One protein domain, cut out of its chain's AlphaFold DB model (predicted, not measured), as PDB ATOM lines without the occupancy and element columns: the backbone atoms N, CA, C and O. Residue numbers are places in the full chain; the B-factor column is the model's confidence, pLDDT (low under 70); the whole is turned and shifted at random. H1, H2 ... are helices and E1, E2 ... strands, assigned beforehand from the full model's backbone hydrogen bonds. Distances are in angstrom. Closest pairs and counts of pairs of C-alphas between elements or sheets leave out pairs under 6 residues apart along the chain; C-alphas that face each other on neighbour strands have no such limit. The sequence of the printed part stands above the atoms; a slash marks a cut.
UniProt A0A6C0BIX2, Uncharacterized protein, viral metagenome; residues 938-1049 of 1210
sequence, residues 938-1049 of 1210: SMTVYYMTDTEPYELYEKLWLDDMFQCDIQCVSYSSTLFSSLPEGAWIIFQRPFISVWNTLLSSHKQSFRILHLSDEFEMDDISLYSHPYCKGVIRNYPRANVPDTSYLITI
ATOM      1  N   SER A 938      21.714 -34.884  -3.474       71.69
ATOM      2  CA  SER A 938      22.036 -33.602  -4.094       71.69
ATOM      3  C   SER A 938      21.246 -33.470  -5.390       71.69
ATOM      4  O   SER A 938      21.030 -34.454  -6.102       71.69
ATOM      5  N   MET A 939      20.792 -32.256  -5.681       84.00
ATOM      6  CA  MET A 939      20.153 -31.923  -6.946       84.00
ATOM      7  C   MET A 939      21.096 -31.031  -7.740       84.00
ATOM      8  O   MET A 939      21.366 -29.896  -7.350       84.00
ATOM      9  N   THR A 940      21.592 -31.527  -8.870       86.56
ATOM     10  CA  THR A 940      22.373 -30.702  -9.794       86.56
ATOM     11  C   THR A 940      21.439 -29.875 -10.665       86.56
ATOM     12  O   THR A 940      20.568 -30.419 -11.347       86.56
ATOM     13  N   VAL A 941      21.655 -28.564 -10.667       91.44
ATOM     14  CA  VAL A 941      20.923 -27.605 -11.487       91.44
ATOM     15  C   VAL A 941      21.899 -26.907 -12.422       91.44
ATOM     16  O   VAL A 941      22.894 -26.329 -11.989       91.44
ATOM     17  N   TYR A 942      21.604 -26.948 -13.712       91.81
ATOM     18  CA  TYR A 942      22.422 -26.345 -14.753       91.81
ATOM     19  C   TYR A 942      21.964 -24.919 -15.040       91.81
ATOM     20  O   TYR A 942      20.773 -24.675 -15.231       91.81
ATOM     21  N   TYR A 943      22.895 -23.973 -15.102       91.38
ATOM     22  CA  TYR A 943      22.596 -22.573 -15.409       91.38
ATOM     23  C   TYR A 943      23.499 -22.043 -16.525       91.38
ATOM     24  O   TYR A 943      24.556 -22.601 -16.801       91.38
ATOM     25  N   MET A 944      23.076 -20.954 -17.161       88.62
ATOM     26  CA  MET A 944      23.902 -20.156 -18.070       88.62
ATOM     27  C   MET A 944      24.002 -18.742 -17.493       88.62
ATOM     28  O   MET A 944      23.014 -18.218 -16.976       88.62
ATOM     29  N   THR A 945      25.191 -18.147 -17.545       83.81
ATOM     30  CA  THR A 945      25.460 -16.795 -17.040       83.81
ATOM     31  C   THR A 945      26.481 -16.092 -17.932       83.81
ATOM     32  O   THR A 945      27.367 -16.746 -18.477       83.81
ATOM     33  N   ASP A 946      26.379 -14.766 -18.036       78.19
ATOM     34  CA  ASP A 946      27.425 -13.908 -18.619       78.19
ATOM     35  C   ASP A 946      28.330 -13.299 -17.523       78.19
ATOM     36  O   ASP A 946      29.319 -12.628 -17.818       78.19
ATOM     37  N   THR A 947      27.995 -13.519 -16.246       68.06
ATOM     38  CA  THR A 947      28.662 -12.945 -15.069       68.06
ATOM     39  C   THR A 947      29.094 -14.043 -14.095       68.06
ATOM     40  O   THR A 947      28.262 -14.856 -13.690       68.06
ATOM     41  N   GLU A 948      30.365 -14.042 -13.688       71.44
ATOM     42  CA  GLU A 948      30.927 -14.963 -12.687       71.44
ATOM     43  C   GLU A 948      31.396 -14.182 -11.443       71.44
ATOM     44  O   GLU A 948      32.069 -13.156 -11.601       71.44
ATOM     45  N   PRO A 949      31.095 -14.649 -10.214       73.81
ATOM     46  CA  PRO A 949      30.350 -15.869  -9.885       73.81
ATOM     47  C   PRO A 949      28.829 -15.720 -10.081       73.81
ATOM     48  O   PRO A 949      28.261 -14.665  -9.806       73.81
ATOM     49  N   TYR A 950      28.158 -16.791 -10.516       79.75
ATOM     50  CA  TYR A 950      26.692 -16.858 -10.529       79.75
ATOM     51  C   TYR A 950      26.124 -17.017  -9.115       79.75
ATOM     52  O   TYR A 950      26.443 -17.975  -8.406       79.75
ATOM     53  N   GLU A 951      25.237 -16.104  -8.725       82.62
ATOM     54  CA  GLU A 951      24.555 -16.127  -7.436       82.62
ATOM     55  C   GLU A 951      23.065 -16.441  -7.626       82.62
ATOM     56  O   GLU A 951      22.328 -15.684  -8.254       82.62
ATOM     57  N   LEU A 952      22.615 -17.567  -7.066       87.38
ATOM     58  CA  LEU A 952      21.199 -17.931  -7.011       87.38
ATOM     59  C   LEU A 952      20.597 -17.392  -5.708       87.38
ATOM     60  O   LEU A 952      20.742 -18.019  -4.654       87.38
ATOM     61  N   TYR A 953      19.920 -16.245  -5.776       87.56
ATOM     62  CA  TYR A 953      19.360 -15.568  -4.601       87.56
ATOM     63  C   TYR A 953      18.322 -16.429  -3.858       87.56
ATOM     64  O   TYR A 953      18.267 -16.422  -2.627       87.56
ATOM     65  N   GLU A 954      17.564 -17.257  -4.570       90.12
ATOM     66  CA  GLU A 954      16.548 -18.155  -4.020       90.12
ATOM     67  C   GLU A 954      17.138 -19.453  -3.448       90.12
ATOM     68  O   GLU A 954      16.385 -20.304  -2.975       90.12
ATOM     69  N   LYS A 955      18.465 -19.660  -3.475       88.94
ATOM     70  CA  LYS A 955      19.067 -20.959  -3.127       88.94
ATOM     71  C   LYS A 955      18.636 -21.465  -1.751       88.94
ATOM     72  O   LYS A 955      18.271 -22.628  -1.630       88.94
ATOM     73  N   LEU A 956      18.650 -20.611  -0.726       88.31
ATOM     74  CA  LEU A 956      18.253 -21.020   0.627       88.31
ATOM     75  C   LEU A 956      16.782 -21.445   0.696       88.31
ATOM     76  O   LEU A 956      16.453 -22.409   1.386       88.31
ATOM     77  N   TRP A 957      15.911 -20.738  -0.023       91.25
ATOM     78  CA  TRP A 957      14.501 -21.087  -0.140       91.25
ATOM     79  C   TRP A 957      14.311 -22.419  -0.870       91.25
ATOM     80  O   TRP A 957      13.586 -23.289  -0.392       91.25
ATOM     81  N   LEU A 958      14.998 -22.612  -1.993       91.00
ATOM     82  CA  LEU A 958      14.894 -23.828  -2.793       91.00
ATOM     83  C   LEU A 958      15.487 -25.044  -2.068       91.00
ATOM     84  O   LEU A 958      14.862 -26.100  -2.090       91.00
ATOM     85  N   ASP A 959      16.610 -24.900  -1.358       86.31
ATOM     86  CA  ASP A 959      17.153 -25.953  -0.487       86.31
ATOM     87  C   ASP A 959      16.107 -26.366   0.583       86.31
ATOM     88  O   ASP A 959      15.934 -27.556   0.859       86.31
ATOM     89  N   ASP A 960      15.350 -25.408   1.150       87.44
ATOM     90  CA  ASP A 960      14.258 -25.676   2.108       87.44
ATOM     91  C   ASP A 960      13.042 -26.334   1.434       87.44
ATOM     92  O   ASP A 960      12.395 -27.185   2.036       87.44
ATOM     93  N   MET A 961      12.696 -25.997   0.191       90.25
ATOM     94  CA  MET A 961      11.542 -26.603  -0.495       90.25
ATOM     95  C   MET A 961      11.846 -28.002  -1.033       90.25
ATOM     96  O   MET A 961      11.042 -28.921  -0.885       90.25
ATOM     97  N   PHE A 962      13.032 -28.199  -1.600       87.25
ATOM     98  CA  PHE A 962      13.472 -29.484  -2.133       87.25
ATOM     99  C   PHE A 962      14.080 -30.414  -1.083       87.25
ATOM    100  O   PHE A 962      14.357 -31.564  -1.410       87.25
ATOM    101  N   GLN A 963      14.296 -29.949   0.152       82.38
ATOM    102  CA  GLN A 963      14.882 -30.741   1.244       82.38
ATOM    103  C   GLN A 963      16.161 -31.493   0.815       82.38
ATOM    104  O   GLN A 963      16.398 -32.626   1.229       82.38
ATOM    105  N   CYS A 964      16.967 -30.877  -0.054       79.62
ATOM    106  CA  CYS A 964      18.204 -31.433  -0.598       79.62
ATOM    107  C   CYS A 964      19.185 -30.298  -0.931       79.62
ATOM    108  O   CYS A 964      18.780 -29.139  -1.027       79.62
ATOM    109  N   ASP A 965      20.473 -30.611  -1.084       78.06
ATOM    110  CA  ASP A 965      21.471 -29.602  -1.457       78.06
ATOM    111  C   ASP A 965      21.438 -29.342  -2.966       78.06
ATOM    112  O   ASP A 965      21.710 -30.240  -3.769       78.06
ATOM    113  N   ILE A 966      21.117 -28.106  -3.353       86.00
ATOM    114  CA  ILE A 966      21.102 -27.693  -4.758       86.00
ATOM    115  C   ILE A 966      22.495 -27.255  -5.190       86.00
ATOM    116  O   ILE A 966      23.021 -26.249  -4.706       86.00
ATOM    117  N   GLN A 967      23.074 -27.977  -6.141       85.50
ATOM    118  CA  GLN A 967      24.378 -27.674  -6.713       85.50
ATOM    119  C   GLN A 967      24.210 -27.020  -8.080       85.50
ATOM    120  O   GLN A 967      23.776 -27.661  -9.035       85.50
ATOM    121  N   CYS A 968      24.571 -25.742  -8.173       86.88
ATOM    122  CA  CYS A 968      24.535 -24.998  -9.425       86.88
ATOM    123  C   CYS A 968      25.796 -25.288 -10.244       86.88
ATOM    124  O   CYS A 968      26.908 -25.011  -9.796       86.88
ATOM    125  N   VAL A 969      25.626 -25.804 -11.459       86.88
ATOM    126  CA  VAL A 969      26.717 -26.097 -12.396       86.88
ATOM    127  C   VAL A 969      26.557 -25.233 -13.641       86.88
ATOM    128  O   VAL A 969      25.506 -25.238 -14.281       86.88
ATOM    129  N   SER A 970      27.612 -24.495 -13.993       86.38
ATOM    130  CA  SER A 970      27.635 -23.695 -15.219       86.38
ATOM    131  C   SER A 970      27.593 -24.624 -16.432       86.38
ATOM    132  O   SER A 970      28.410 -25.539 -16.569       86.38
ATOM    133  N   TYR A 971      26.614 -24.419 -17.305       84.19
ATOM    134  CA  TYR A 971      26.464 -25.167 -18.540       84.19
ATOM    135  C   TYR A 971      27.153 -24.420 -19.680       84.19
ATOM    136  O   TYR A 971      26.705 -23.358 -20.108       84.19
ATOM    137  N   SER A 972      28.216 -25.020 -20.220       74.81
ATOM    138  CA  SER A 972      28.859 -24.576 -21.457       74.81
ATOM    139  C   SER A 972      28.765 -25.661 -22.525       74.81
ATOM    140  O   SER A 972      29.093 -26.824 -22.271       74.81
ATOM    141  N   SER A 973      28.399 -25.274 -23.749       60.62
ATOM    142  CA  SER A 973      28.366 -26.162 -24.919       60.62
ATOM    143  C   SER A 973      29.738 -26.746 -25.286       60.62
ATOM    144  O   SER A 973      29.810 -27.723 -26.024       60.62
ATOM    145  N   THR A 974      30.835 -26.194 -24.751       59.59
ATOM    146  CA  THR A 974      32.186 -26.759 -24.900       59.59
ATOM    147  C   THR A 974      32.486 -27.891 -23.914       59.59
ATOM    148  O   THR A 974      33.418 -28.655 -24.148       59.59
ATOM    149  N   LEU A 975      31.738 -27.990 -22.809       59.09
ATOM    150  CA  LEU A 975      31.950 -28.966 -21.730       59.09
ATOM    151  C   LEU A 975      30.953 -30.136 -21.774       59.09
ATOM    152  O   LEU A 975      31.266 -31.214 -21.276       59.09
ATOM    153  N   PHE A 976      29.784 -29.951 -22.393       61.28
ATOM    154  CA  PHE A 976      28.717 -30.954 -22.443       61.28
ATOM    155  C   PHE A 976      28.216 -31.167 -23.879       61.28
ATOM    156  O   PHE A 976      27.835 -30.213 -24.551       61.28
ATOM    157  N   SER A 977      28.153 -32.423 -24.345       63.91
ATOM    158  CA  SER A 977      27.587 -32.779 -25.661       63.91
ATOM    159  C   SER A 977      26.051 -32.836 -25.678       63.91
ATOM    160  O   SER A 977      25.440 -32.695 -26.734       63.91
ATOM    161  N   SER A 978      25.426 -33.062 -24.518       73.00
ATOM    162  CA  SER A 978      23.977 -33.022 -24.272       73.00
ATOM    163  C   SER A 978      23.716 -32.842 -22.768       73.00
ATOM    164  O   SER A 978      24.603 -33.108 -21.956       73.00
ATOM    165  N   LEU A 979      22.524 -32.375 -22.382       83.12
ATOM    166  CA  LEU A 979      22.104 -32.353 -20.972       83.12
ATOM    167  C   LEU A 979      21.960 -33.789 -20.428       83.12
ATOM    168  O   LEU A 979      21.515 -34.664 -21.173       83.12
ATOM    169  N   PRO A 980      22.317 -34.054 -19.158       84.12
ATOM    170  CA  PRO A 980      22.064 -35.353 -18.538       84.12
ATOM    171  C   PRO A 980      20.569 -35.679 -18.433       84.12
ATOM    172  O   PRO A 980      19.736 -34.785 -18.284       84.12
ATOM    173  N   GLU A 981      20.235 -36.972 -18.444       86.19
ATOM    174  CA  GLU A 981      18.865 -37.448 -18.219       86.19
ATOM    175  C   GLU A 981      18.332 -36.950 -16.866       86.19
ATOM    176  O   GLU A 981      18.971 -37.124 -15.828       86.19
ATOM    177  N   GLY A 982      17.151 -36.339 -16.876       85.31
ATOM    178  CA  GLY A 982      16.478 -35.820 -15.691       85.31
ATOM    179  C   GLY A 982      17.040 -34.501 -15.153       85.31
ATOM    180  O   GLY A 982      16.608 -34.086 -14.075       85.31
ATOM    181  N   ALA A 983      17.961 -33.844 -15.867       89.12
ATOM    182  CA  ALA A 983      18.611 -32.613 -15.419       89.12
ATOM    183  C   ALA A 983      17.615 -31.484 -15.111       89.12
ATOM    184  O   ALA A 983      16.638 -31.277 -15.836       89.12
ATOM    185  N   TRP A 984      17.905 -30.721 -14.058       94.19
ATOM    186  CA  TRP A 984      17.228 -29.462 -13.762       94.19
ATOM    187  C   TRP A 984      17.976 -28.303 -14.411       94.19
ATOM    188  O   TRP A 984      19.205 -28.262 -14.356       94.19
ATOM    189  N   ILE A 985      17.250 -27.352 -14.994       94.38
ATOM    190  CA  ILE A 985      17.832 -26.141 -15.582       94.38
ATOM    191  C   ILE A 985      17.274 -24.873 -14.932       94.38
ATOM    192  O   ILE A 985      16.078 -24.806 -14.644       94.38
ATOM    193  N   ILE A 986      18.122 -23.856 -14.746       93.62
ATOM    194  CA  ILE A 986      17.675 -22.484 -14.491       93.62
ATOM    195  C   ILE A 986      17.256 -21.869 -15.824       93.62
ATOM    196  O   ILE A 986      18.078 -21.633 -16.716       93.62
ATOM    197  N   PHE A 987      15.966 -21.593 -15.946       93.12
ATOM    198  CA  PHE A 987      15.360 -20.994 -17.122       93.12
ATOM    199  C   PHE A 987      15.095 -19.516 -16.847       93.12
ATOM    200  O   PHE A 987      14.151 -19.175 -16.141       93.12
ATOM    201  N   GLN A 988      15.979 -18.653 -17.350       90.00
ATOM    202  CA  GLN A 988      15.931 -17.214 -17.096       90.00
ATOM    203  C   GLN A 988      16.533 -16.390 -18.237       90.00
ATOM    204  O   GLN A 988      17.343 -16.889 -19.030       90.00
ATOM    205  N   ARG A 989      16.150 -15.112 -18.331       85.75
ATOM    206  CA  ARG A 989      16.714 -14.162 -19.308       85.75
ATOM    207  C   ARG A 989      18.197 -13.855 -19.007       85.75
ATOM    208  O   ARG A 989      18.575 -13.836 -17.840       85.75
ATOM    209  N   PRO A 990      19.036 -13.592 -20.034       88.25
ATOM    210  CA  PRO A 990      18.731 -13.583 -21.474       88.25
ATOM    211  C   PRO A 990      18.759 -14.974 -22.149       88.25
ATOM    212  O   PRO A 990      18.471 -15.087 -23.342       88.25
ATOM    213  N   PHE A 991      19.065 -16.046 -21.410       90.38
ATOM    214  CA  PHE A 991      19.378 -17.373 -21.963       90.38
ATOM    215  C   PHE A 991      18.175 -18.237 -22.352       90.38
ATOM    216  O   PHE A 991      18.356 -19.324 -22.893       90.38
ATOM    217  N   ILE A 992      16.946 -17.766 -22.142       91.00
ATOM    218  CA  ILE A 992      15.715 -18.479 -22.530       91.00
ATOM    219  C   ILE A 992      15.741 -18.921 -23.997       91.00
ATOM    220  O   ILE A 992      15.480 -20.081 -24.300       91.00
ATOM    221  N   SER A 993      16.125 -18.028 -24.912       89.44
ATOM    222  CA  SER A 993      16.207 -18.351 -26.346       89.44
ATOM    223  C   SER A 993      17.255 -19.430 -26.655       89.44
ATOM    224  O   SER A 993      17.051 -20.271 -27.538       89.44
ATOM    225  N   VAL A 994      18.354 -19.443 -25.895       89.06
ATOM    226  CA  VAL A 994      19.431 -20.432 -26.003       89.06
ATOM    227  C   VAL A 994      18.942 -21.789 -25.513       89.06
ATOM    228  O   VAL A 994      19.092 -22.779 -26.229       89.06
ATOM    229  N   TRP A 995      18.278 -21.835 -24.353       91.44
ATOM    230  CA  TRP A 995      17.647 -23.050 -23.840       91.44
ATOM    231  C   TRP A 995      16.580 -23.592 -24.793       91.44
ATOM    232  O   TRP A 995      16.611 -24.779 -25.103       91.44
ATOM    233  N   ASN A 996      15.694 -22.738 -25.320       90.94
ATOM    234  CA  ASN A 996      14.662 -23.132 -26.286       90.94
ATOM    235  C   ASN A 996      15.283 -23.758 -27.535       90.94
ATOM    236  O   ASN A 996      14.852 -24.822 -27.977       90.94
ATOM    237  N   THR A 997      16.346 -23.152 -28.067       88.50
ATOM    238  CA  THR A 997      17.065 -23.689 -29.230       88.50
ATOM    239  C   THR A 997      17.713 -25.035 -28.909       88.50
ATOM    240  O   THR A 997      17.497 -26.005 -29.637       88.50
ATOM    241  N   LEU A 998      18.453 -25.119 -27.799       87.31
ATOM    242  CA  LEU A 998      19.163 -26.325 -27.368       87.31
ATOM    243  C   LEU A 998      18.208 -27.500 -27.110       87.31
ATOM    244  O   LEU A 998      18.492 -28.633 -27.500       87.31
ATOM    245  N   LEU A 999      17.071 -27.231 -26.468       89.31
ATOM    246  CA  LEU A 999      16.130 -28.253 -26.020       89.31
ATOM    247  C   LEU A 999      15.051 -28.602 -27.046       89.31
ATOM    248  O   LEU A 999      14.460 -29.671 -26.932       89.31
ATOM    249  N   SER A1000      14.848 -27.784 -28.086       84.75
ATOM    250  CA  SER A1000      13.842 -28.017 -29.140       84.75
ATOM    251  C   SER A1000      13.926 -29.391 -29.824       84.75
ATOM    252  O   SER A1000      12.918 -29.909 -30.301       84.75
ATOM    253  N   SER A1001      15.123 -29.983 -29.886       80.50
ATOM    254  CA  SER A1001      15.380 -31.296 -30.496       80.50
ATOM    255  C   SER A1001      15.883 -32.348 -29.498       80.50
ATOM    256  O   SER A1001      16.264 -33.455 -29.894       80.50
ATOM    257  N   HIS A1002      15.875 -32.024 -28.203       84.69
ATOM    258  CA  HIS A1002      16.400 -32.879 -27.147       84.69
ATOM    259  C   HIS A1002      15.447 -34.046 -26.852       84.69
ATOM    260  O   HIS A1002      14.233 -33.878 -26.781       84.69
ATOM    261  N   LYS A1003      15.993 -35.257 -26.700       86.56
ATOM    262  CA  LYS A1003      15.210 -36.501 -26.553       86.56
ATOM    263  C   LYS A1003      15.394 -37.193 -25.199       86.56
ATOM    264  O   LYS A1003      15.120 -38.385 -25.087       86.56
ATOM    265  N   GLN A1004      15.887 -36.467 -24.204       89.75
ATOM    266  CA  GLN A1004      16.082 -36.940 -22.833       89.75
ATOM    267  C   GLN A1004      15.233 -36.103 -21.888       89.75
ATOM    268  O   GLN A1004      14.927 -34.947 -22.199       89.75
ATOM    269  N   SER A1005      14.796 -36.693 -20.773       92.12
ATOM    270  CA  SER A1005      13.967 -35.956 -19.821       92.12
ATOM    271  C   SER A1005      14.739 -34.808 -19.176       92.12
ATOM    272  O   SER A1005      15.932 -34.920 -18.908       92.12
ATOM    273  N   PHE A1006      14.050 -33.706 -18.907       93.19
ATOM    274  CA  PHE A1006      14.591 -32.569 -18.165       93.19
ATOM    275  C   PHE A1006      13.487 -31.886 -17.360       93.19
ATOM    276  O   PHE A1006      12.293 -32.165 -17.532       93.19
ATOM    277  N   ARG A1007      13.890 -30.996 -16.457       94.94
ATOM    278  CA  ARG A1007      13.008 -30.227 -15.581       94.94
ATOM    279  C   ARG A1007      13.438 -28.766 -15.543       94.94
ATOM    280  O   ARG A1007      14.609 -28.451 -15.739       94.94
ATOM    281  N   ILE A1008      12.487 -27.879 -15.289       95.25
ATOM    282  CA  ILE A1008      12.676 -26.432 -15.382       95.25
ATOM    283  C   ILE A1008      12.483 -25.779 -14.009       95.25
ATOM    284  O   ILE A1008      11.451 -25.980 -13.371       95.25
ATOM    285  N   LEU A1009      13.447 -24.949 -13.600       95.06
ATOM    286  CA  LEU A1009      13.289 -23.910 -12.580       95.06
ATOM    287  C   LEU A1009      13.206 -22.551 -13.285       95.06
ATOM    288  O   LEU A1009      14.220 -22.026 -13.740       95.06
ATOM    289  N   HIS A1010      12.005 -21.990 -13.403       93.50
ATOM    290  CA  HIS A1010      11.771 -20.699 -14.050       93.50
ATOM    291  C   HIS A1010      11.486 -19.617 -13.007       93.50
ATOM    292  O   HIS A1010      10.340 -19.406 -12.598       93.50
ATOM    293  N   LEU A1011      12.547 -18.939 -12.576       88.19
ATOM    294  CA  LEU A1011      12.487 -18.014 -11.443       88.19
ATOM    295  C   LEU A1011      12.266 -16.539 -11.854       88.19
ATOM    296  O   LEU A1011      11.976 -15.718 -10.995       88.19
ATOM    297  N   SER A1012      12.335 -16.198 -13.155       84.38
ATOM    298  CA  SER A1012      12.391 -14.807 -13.674       84.38
ATOM    299  C   SER A1012      11.234 -14.352 -14.598       84.38
ATOM    300  O   SER A1012      11.415 -13.452 -15.425       84.38
ATOM    301  N   ASP A1013      10.054 -14.982 -14.521       86.19
ATOM    302  CA  ASP A1013       8.888 -14.638 -15.371       86.19
ATOM    303  C   ASP A1013       8.022 -13.510 -14.765       86.19
ATOM    304  O   ASP A1013       6.795 -13.553 -14.854       86.19
ATOM    305  N   GLU A1014       8.618 -12.515 -14.092       80.94
ATOM    306  CA  GLU A1014       7.861 -11.502 -13.328       80.94
ATOM    307  C   GLU A1014       6.970 -10.588 -14.182       80.94
ATOM    308  O   GLU A1014       6.065  -9.939 -13.657       80.94
ATOM    309  N   PHE A1015       7.236 -10.517 -15.489       82.50
ATOM    310  CA  PHE A1015       6.459  -9.726 -16.444       82.50
ATOM    311  C   PHE A1015       5.505 -10.578 -17.290       82.50
ATOM    312  O   PHE A1015       4.821 -10.024 -18.143       82.50
ATOM    313  N   GLU A1016       5.468 -11.901 -17.089       83.62
ATOM    314  CA  GLU A1016       4.656 -12.846 -17.874       83.62
ATOM    315  C   GLU A1016       4.950 -12.816 -19.391       83.62
ATOM    316  O   GLU A1016       4.109 -13.175 -20.225       83.62
ATOM    317  N   MET A1017       6.161 -12.391 -19.765       86.25
ATOM    318  CA  MET A1017       6.588 -12.196 -21.156       86.25
ATOM    319  C   MET A1017       7.541 -13.279 -21.658       86.25
ATOM    320  O   MET A1017       7.814 -13.326 -22.859       86.25
ATOM    321  N   ASP A1018       8.037 -14.149 -20.779       91.12
ATOM    322  CA  ASP A1018       9.038 -15.134 -21.168       91.12
ATOM    323  C   ASP A1018       8.422 -16.212 -22.079       91.12
ATOM    324  O   ASP A1018       7.236 -16.558 -21.962       91.12
ATOM    325  N   ASP A1019       9.217 -16.730 -23.021       91.38
ATOM    326  CA  ASP A1019       8.807 -17.810 -23.923       91.38
ATOM    327  C   ASP A1019       8.773 -19.139 -23.159       91.38
ATOM    328  O   ASP A1019       9.804 -19.754 -22.895       91.38
ATOM    329  N   ILE A1020       7.562 -19.579 -22.817       92.88
ATOM    330  CA  ILE A1020       7.293 -20.803 -22.051       92.88
ATOM    331  C   ILE A1020       7.007 -22.025 -22.937       92.88
ATOM    332  O   ILE A1020       6.480 -23.022 -22.447       92.88
ATOM    333  N   SER A1021       7.334 -21.984 -24.232       90.69
ATOM    334  CA  SER A1021       7.075 -23.096 -25.165       90.69
ATOM    335  C   SER A1021       7.659 -24.439 -24.700       90.69
ATOM    336  O   SER A1021       7.038 -25.484 -24.903       90.69
ATOM    337  N   LEU A1022       8.798 -24.425 -23.997       91.75
ATOM    338  CA  LEU A1022       9.404 -25.638 -23.435       91.75
ATOM    339  C   LEU A1022       8.570 -26.320 -22.348       91.75
ATOM    340  O   LEU A1022       8.771 -27.510 -22.112       91.75
ATOM    341  N   TYR A1023       7.616 -25.634 -21.714       93.12
ATOM    342  CA  TYR A1023       6.764 -26.250 -20.690       93.12
ATOM    343  C   TYR A1023       5.932 -27.395 -21.269       93.12
ATOM    344  O   TYR A1023       5.669 -28.377 -20.586       93.12
ATOM    345  N   SER A1024       5.540 -27.278 -22.540       90.88
ATOM    346  CA  SER A1024       4.785 -28.300 -23.270       90.88
ATOM    347  C   SER A1024       5.675 -29.300 -24.011       90.88
ATOM    348  O   SER A1024       5.167 -30.138 -24.757       90.88
ATOM    349  N   HIS A1025       6.998 -29.224 -23.849       91.38
ATOM    350  CA  HIS A1025       7.910 -30.135 -24.526       91.38
ATOM    351  C   HIS A1025       7.700 -31.582 -24.026       91.38
ATOM    352  O   HIS A1025       7.671 -31.797 -22.814       91.38
ATOM    353  N   PRO A1026       7.619 -32.613 -24.898       90.06
ATOM    354  CA  PRO A1026       7.291 -33.990 -24.487       90.06
ATOM    355  C   PRO A1026       8.223 -34.597 -23.422       90.06
ATOM    356  O   PRO A1026       7.836 -35.498 -22.665       90.06
ATOM    357  N   TYR A1027       9.463 -34.108 -23.375       92.25
ATOM    358  CA  TYR A1027      10.494 -34.535 -22.433       92.25
ATOM    359  C   TYR A1027      10.650 -33.617 -21.209       92.25
ATOM    360  O   TYR A1027      11.410 -33.956 -20.306       92.25
ATOM    361  N   CYS A1028       9.911 -32.510 -21.125       92.44
ATOM    362  CA  CYS A1028       9.819 -31.734 -19.891       92.44
ATOM    363  C   CYS A1028       8.953 -32.514 -18.888       92.44
ATOM    364  O   CYS A1028       7.782 -32.788 -19.155       92.44
ATOM    365  N   LYS A1029       9.542 -32.947 -17.769       92.44
ATOM    366  CA  LYS A1029       8.879 -33.801 -16.762       92.44
ATOM    367  C   LYS A1029       8.557 -33.087 -15.451       92.44
ATOM    368  O   LYS A1029       7.963 -33.697 -14.572       92.44
ATOM    369  N   GLY A1030       8.928 -31.819 -15.325       92.94
ATOM    370  CA  GLY A1030       8.678 -31.021 -14.131       92.94
ATOM    371  C   GLY A1030       8.974 -29.552 -14.381       92.94
ATOM    372  O   GLY A1030       9.973 -29.227 -15.021       92.94
ATOM    373  N   VAL A1031       8.107 -28.676 -13.887       94.00
ATOM    374  CA  VAL A1031       8.271 -27.224 -13.974       94.00
ATOM    375  C   VAL A1031       7.966 -26.620 -12.612       94.00
ATOM    376  O   VAL A1031       6.867 -26.793 -12.091       94.00
ATOM    377  N   ILE A1032       8.917 -25.870 -12.062       93.56
ATOM    378  CA  ILE A1032       8.683 -24.979 -10.926       93.56
ATOM    379  C   ILE A1032       8.845 -23.541 -11.399       93.56
ATOM    380  O   ILE A1032       9.820 -23.213 -12.076       93.56
ATOM    381  N   ARG A1033       7.887 -22.688 -11.038       92.12
ATOM    382  CA  ARG A1033       7.900 -21.257 -11.363       92.12
ATOM    383  C   ARG A1033       7.490 -20.398 -10.172       92.12
ATOM    384  O   ARG A1033       6.727 -20.870  -9.332       92.12
ATOM    385  N   ASN A1034       7.948 -19.143 -10.131       88.50
ATOM    386  CA  ASN A1034       7.586 -18.226  -9.042       88.50
ATOM    387  C   ASN A1034       6.273 -17.464  -9.266       88.50
ATOM    388  O   ASN A1034       5.472 -17.303  -8.353       88.50
ATOM    389  N   TYR A1035       6.020 -17.019 -10.496       84.31
ATOM    390  CA  TYR A1035       4.930 -16.079 -10.766       84.31
ATOM    391  C   TYR A1035       3.709 -16.778 -11.368       84.31
ATOM    392  O   TYR A1035       3.885 -17.537 -12.323       84.31
ATOM    393  N   PRO A1036       2.476 -16.550 -10.880       80.94
ATOM    394  CA  PRO A1036       1.275 -17.061 -11.535       80.94
ATOM    395  C   PRO A1036       1.119 -16.437 -12.929       80.94
ATOM    396  O   PRO A1036       1.484 -15.287 -13.138       80.94
ATOM    397  N   ARG A1037       0.595 -17.202 -13.893       84.44
ATOM    398  CA  ARG A1037       0.428 -16.760 -15.286       84.44
ATOM    399  C   ARG A1037      -0.775 -17.442 -15.924       84.44
ATOM    400  O   ARG A1037      -0.956 -18.646 -15.763       84.44
ATOM    401  N   ALA A1038      -1.591 -16.682 -16.650       81.62
ATOM    402  CA  ALA A1038      -2.877 -17.169 -17.160       81.62
ATOM    403  C   ALA A1038      -2.754 -18.193 -18.306       81.62
ATOM    404  O   ALA A1038      -3.633 -19.032 -18.474       81.62
ATOM    405  N   ASN A1039      -1.681 -18.137 -19.101       84.69
ATOM    406  CA  ASN A1039      -1.494 -18.953 -20.308       84.69
ATOM    407  C   ASN A1039      -0.514 -20.128 -20.125       84.69
ATOM    408  O   ASN A1039       0.176 -20.500 -21.074       84.69
ATOM    409  N   VAL A1040      -0.428 -20.710 -18.924       87.69
ATOM    410  CA  VAL A1040       0.389 -21.914 -18.689       87.69
ATOM    411  C   VAL A1040      -0.352 -23.198 -19.101       87.69
ATOM    412  O   VAL A1040      -1.576 -23.253 -18.992       87.69
ATOM    413  N   PRO A1041       0.357 -24.247 -19.557       82.81
ATOM    414  CA  PRO A1041      -0.256 -25.542 -19.852       82.81
ATOM    415  C   PRO A1041      -0.842 -26.202 -18.593       82.81
ATOM    416  O   PRO A1041      -0.150 -26.316 -17.579       82.81
ATOM    417  N   ASP A1042      -2.081 -26.691 -18.677       79.50
ATOM    418  CA  ASP A1042      -2.740 -27.446 -17.602       79.50
ATOM    419  C   ASP A1042      -2.107 -28.840 -17.467       79.50
ATOM    420  O   ASP A1042      -2.406 -29.770 -18.219       79.50
ATOM    421  N   THR A1043      -1.123 -28.950 -16.574       78.94
ATOM    422  CA  THR A1043      -0.265 -30.130 -16.439       78.94
ATOM    423  C   THR A1043       0.032 -30.412 -14.970       78.94
ATOM    424  O   THR A1043       0.353 -29.511 -14.202       78.94
ATOM    425  N   SER A1044      -0.033 -31.683 -14.564       79.00
ATOM    426  CA  SER A1044       0.142 -32.097 -13.160       79.00
ATOM    427  C   SER A1044       1.580 -31.991 -12.638       79.00
ATOM    428  O   SER A1044       1.816 -32.199 -11.452       79.00
ATOM    429  N   TYR A1045       2.546 -31.727 -13.520       84.19
ATOM    430  CA  TYR A1045       3.972 -31.600 -13.204       84.19
ATOM    431  C   TYR A1045       4.446 -30.138 -13.142       84.19
ATOM    432  O   TYR A1045       5.644 -29.892 -12.997       84.19
ATOM    433  N   LEU A1046       3.529 -29.174 -13.277       91.75
ATOM    434  CA  LEU A1046       3.801 -27.745 -13.147       91.75
ATOM    435  C   LEU A1046       3.319 -27.251 -11.784       91.75
ATOM    436  O   LEU A1046       2.157 -27.429 -11.426       91.75
ATOM    437  N   ILE A1047       4.213 -26.604 -11.039       90.25
ATOM    438  CA  ILE A1047       3.933 -26.090  -9.698       90.25
ATOM    439  C   ILE A1047       4.386 -24.634  -9.617       90.25
ATOM    440  O   ILE A1047       5.519 -24.297  -9.961       90.25
ATOM    441  N   THR A1048       3.491 -23.768  -9.150       88.38
ATOM    442  CA  THR A1048       3.813 -22.371  -8.844       88.38
ATOM    443  C   THR A1048       4.078 -22.250  -7.350       88.38
ATOM    444  O   THR A1048       3.215 -22.595  -6.542       88.38
ATOM    445  N   ILE A1049       5.268 -21.782  -6.982       89.94
ATOM    446  CA  ILE A1049       5.698 -21.575  -5.592       89.94
ATOM    447  C   ILE A1049       6.024 -20.092  -5.382       89.94
ATOM    448  O   ILE A1049       6.350 -19.418  -6.347       89.94
TER     449      ILE A1049
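What this domain is: This is residues 938 to 1049 of the 1210 residues of an uncharacterized protein of viral metagenome (UniProt A0A6C0BIX2). One strongly twisted sheet of six parallel strands runs through the domain, with the short helix H1 at one side of it, by the strands E2 and E1, and the short helices H2 and H3 at the other side of the domain. Two long loops, residues 971 to 982 and residues 1034 to 1045, lie toward the two ends of the sheet. The printed part has 112 residues, with three named helices and six named strands in the chain order E1 H1 E2 E3 H2 E4 H3 E5 E6, and the sheet's order is E2 E1 E3 E4 E5 E6. The class is mixed, helices and strands, though under half of the residues, 50 of 112, are in named elements. The whole is compact, with a radius of gyration of the C-alphas of 13.3 A, and rounded, with spans of 36 by 33 by 24 A.

Where its parts are: Begin with the sheet: find C-alpha 938 at (22.036, -33.602, -4.094), where E1, residues 938 to 943, sets out on its 15.8 A. Beside it runs E2, residues 965 to 970, 16.2 A long. On the other side of E1 comes E3, residues 983 to 986, 10.2 A. Look next for E4, residues 1006 to 1010, 12.9 A, and E5, residues 1028 to 1033, 13.6 A. The last strand is E6, residues 1046 to 1048, which ends at C-alpha 1048, (3.813, -22.371, -8.844). For the helices, find C-alpha 955 at (19.067, -20.959, -3.127); from there H1 runs 10.2 A through residues 955 to 962. H2 takes residues 992 to 999, 10.4 A, and H3 the four residues 1021 to 1024.

How they stand to each other: Start at E3 and E4, whose directions differ by 20 degrees; N 1007 and O 983 are 2.8 A apart, within hydrogen-bond range. E4 and E5 stand at 13 degrees, with N 1010 and O 1032 at 2.8 A. E5 and the edge strand E6 stand at 7 degrees, with N 1047 and O 1031 at 2.9 A. Going the other way, E3 and E1 stand at 50 degrees, with N 986 and O 942 at 2.8 A. E1 and the other edge strand, E2, stand at 29 degrees, with N 941 and O 967 at 2.8 A. Three strand-helix-strand units, each two parallel neighbour strands with a helix between them in the chain, are E1, H1, E2; E3, H2, E4; and E4, H3, E5, and each crossover is right-handed. H1 is on the sheet at a height over the sheet of 8.2 A; it lies over none of the strands, but only just, with 2 of its 8 C-alphas falling on E1. The closest C-alphas of H1 and E2 are those of Asp 959 and Asp 965, 5.7 A apart. H2 only grazes the sheet, with residues 992 to 999, and H3 only grazes it, with residues 1022 to 1024. H2 and H3 only just touch, with 3 pairs of C-alphas within 8 A, the closest those of Asn 996 and Leu 1022 at 6.5 A. H1 is apart from H2 and from H3. In H1 and H2 every O i to N i+4 pair is within hydrogen-bond range; H3 is too short for such a pair, and its one O i to N i+3 pair is within range.

The domain as a whole: The two C-alphas farthest apart are those of Thr 974 and Ala 1038, 37.2 A, each in a long link: E2 to E3 and E5 to E6. The link E1 to H1, 11 residues, is long too. The printed part has no cut. The mean pLDDT of the printed part is 85.8; look for values under 70 at residue 947 and residues 973 to 977 of this model.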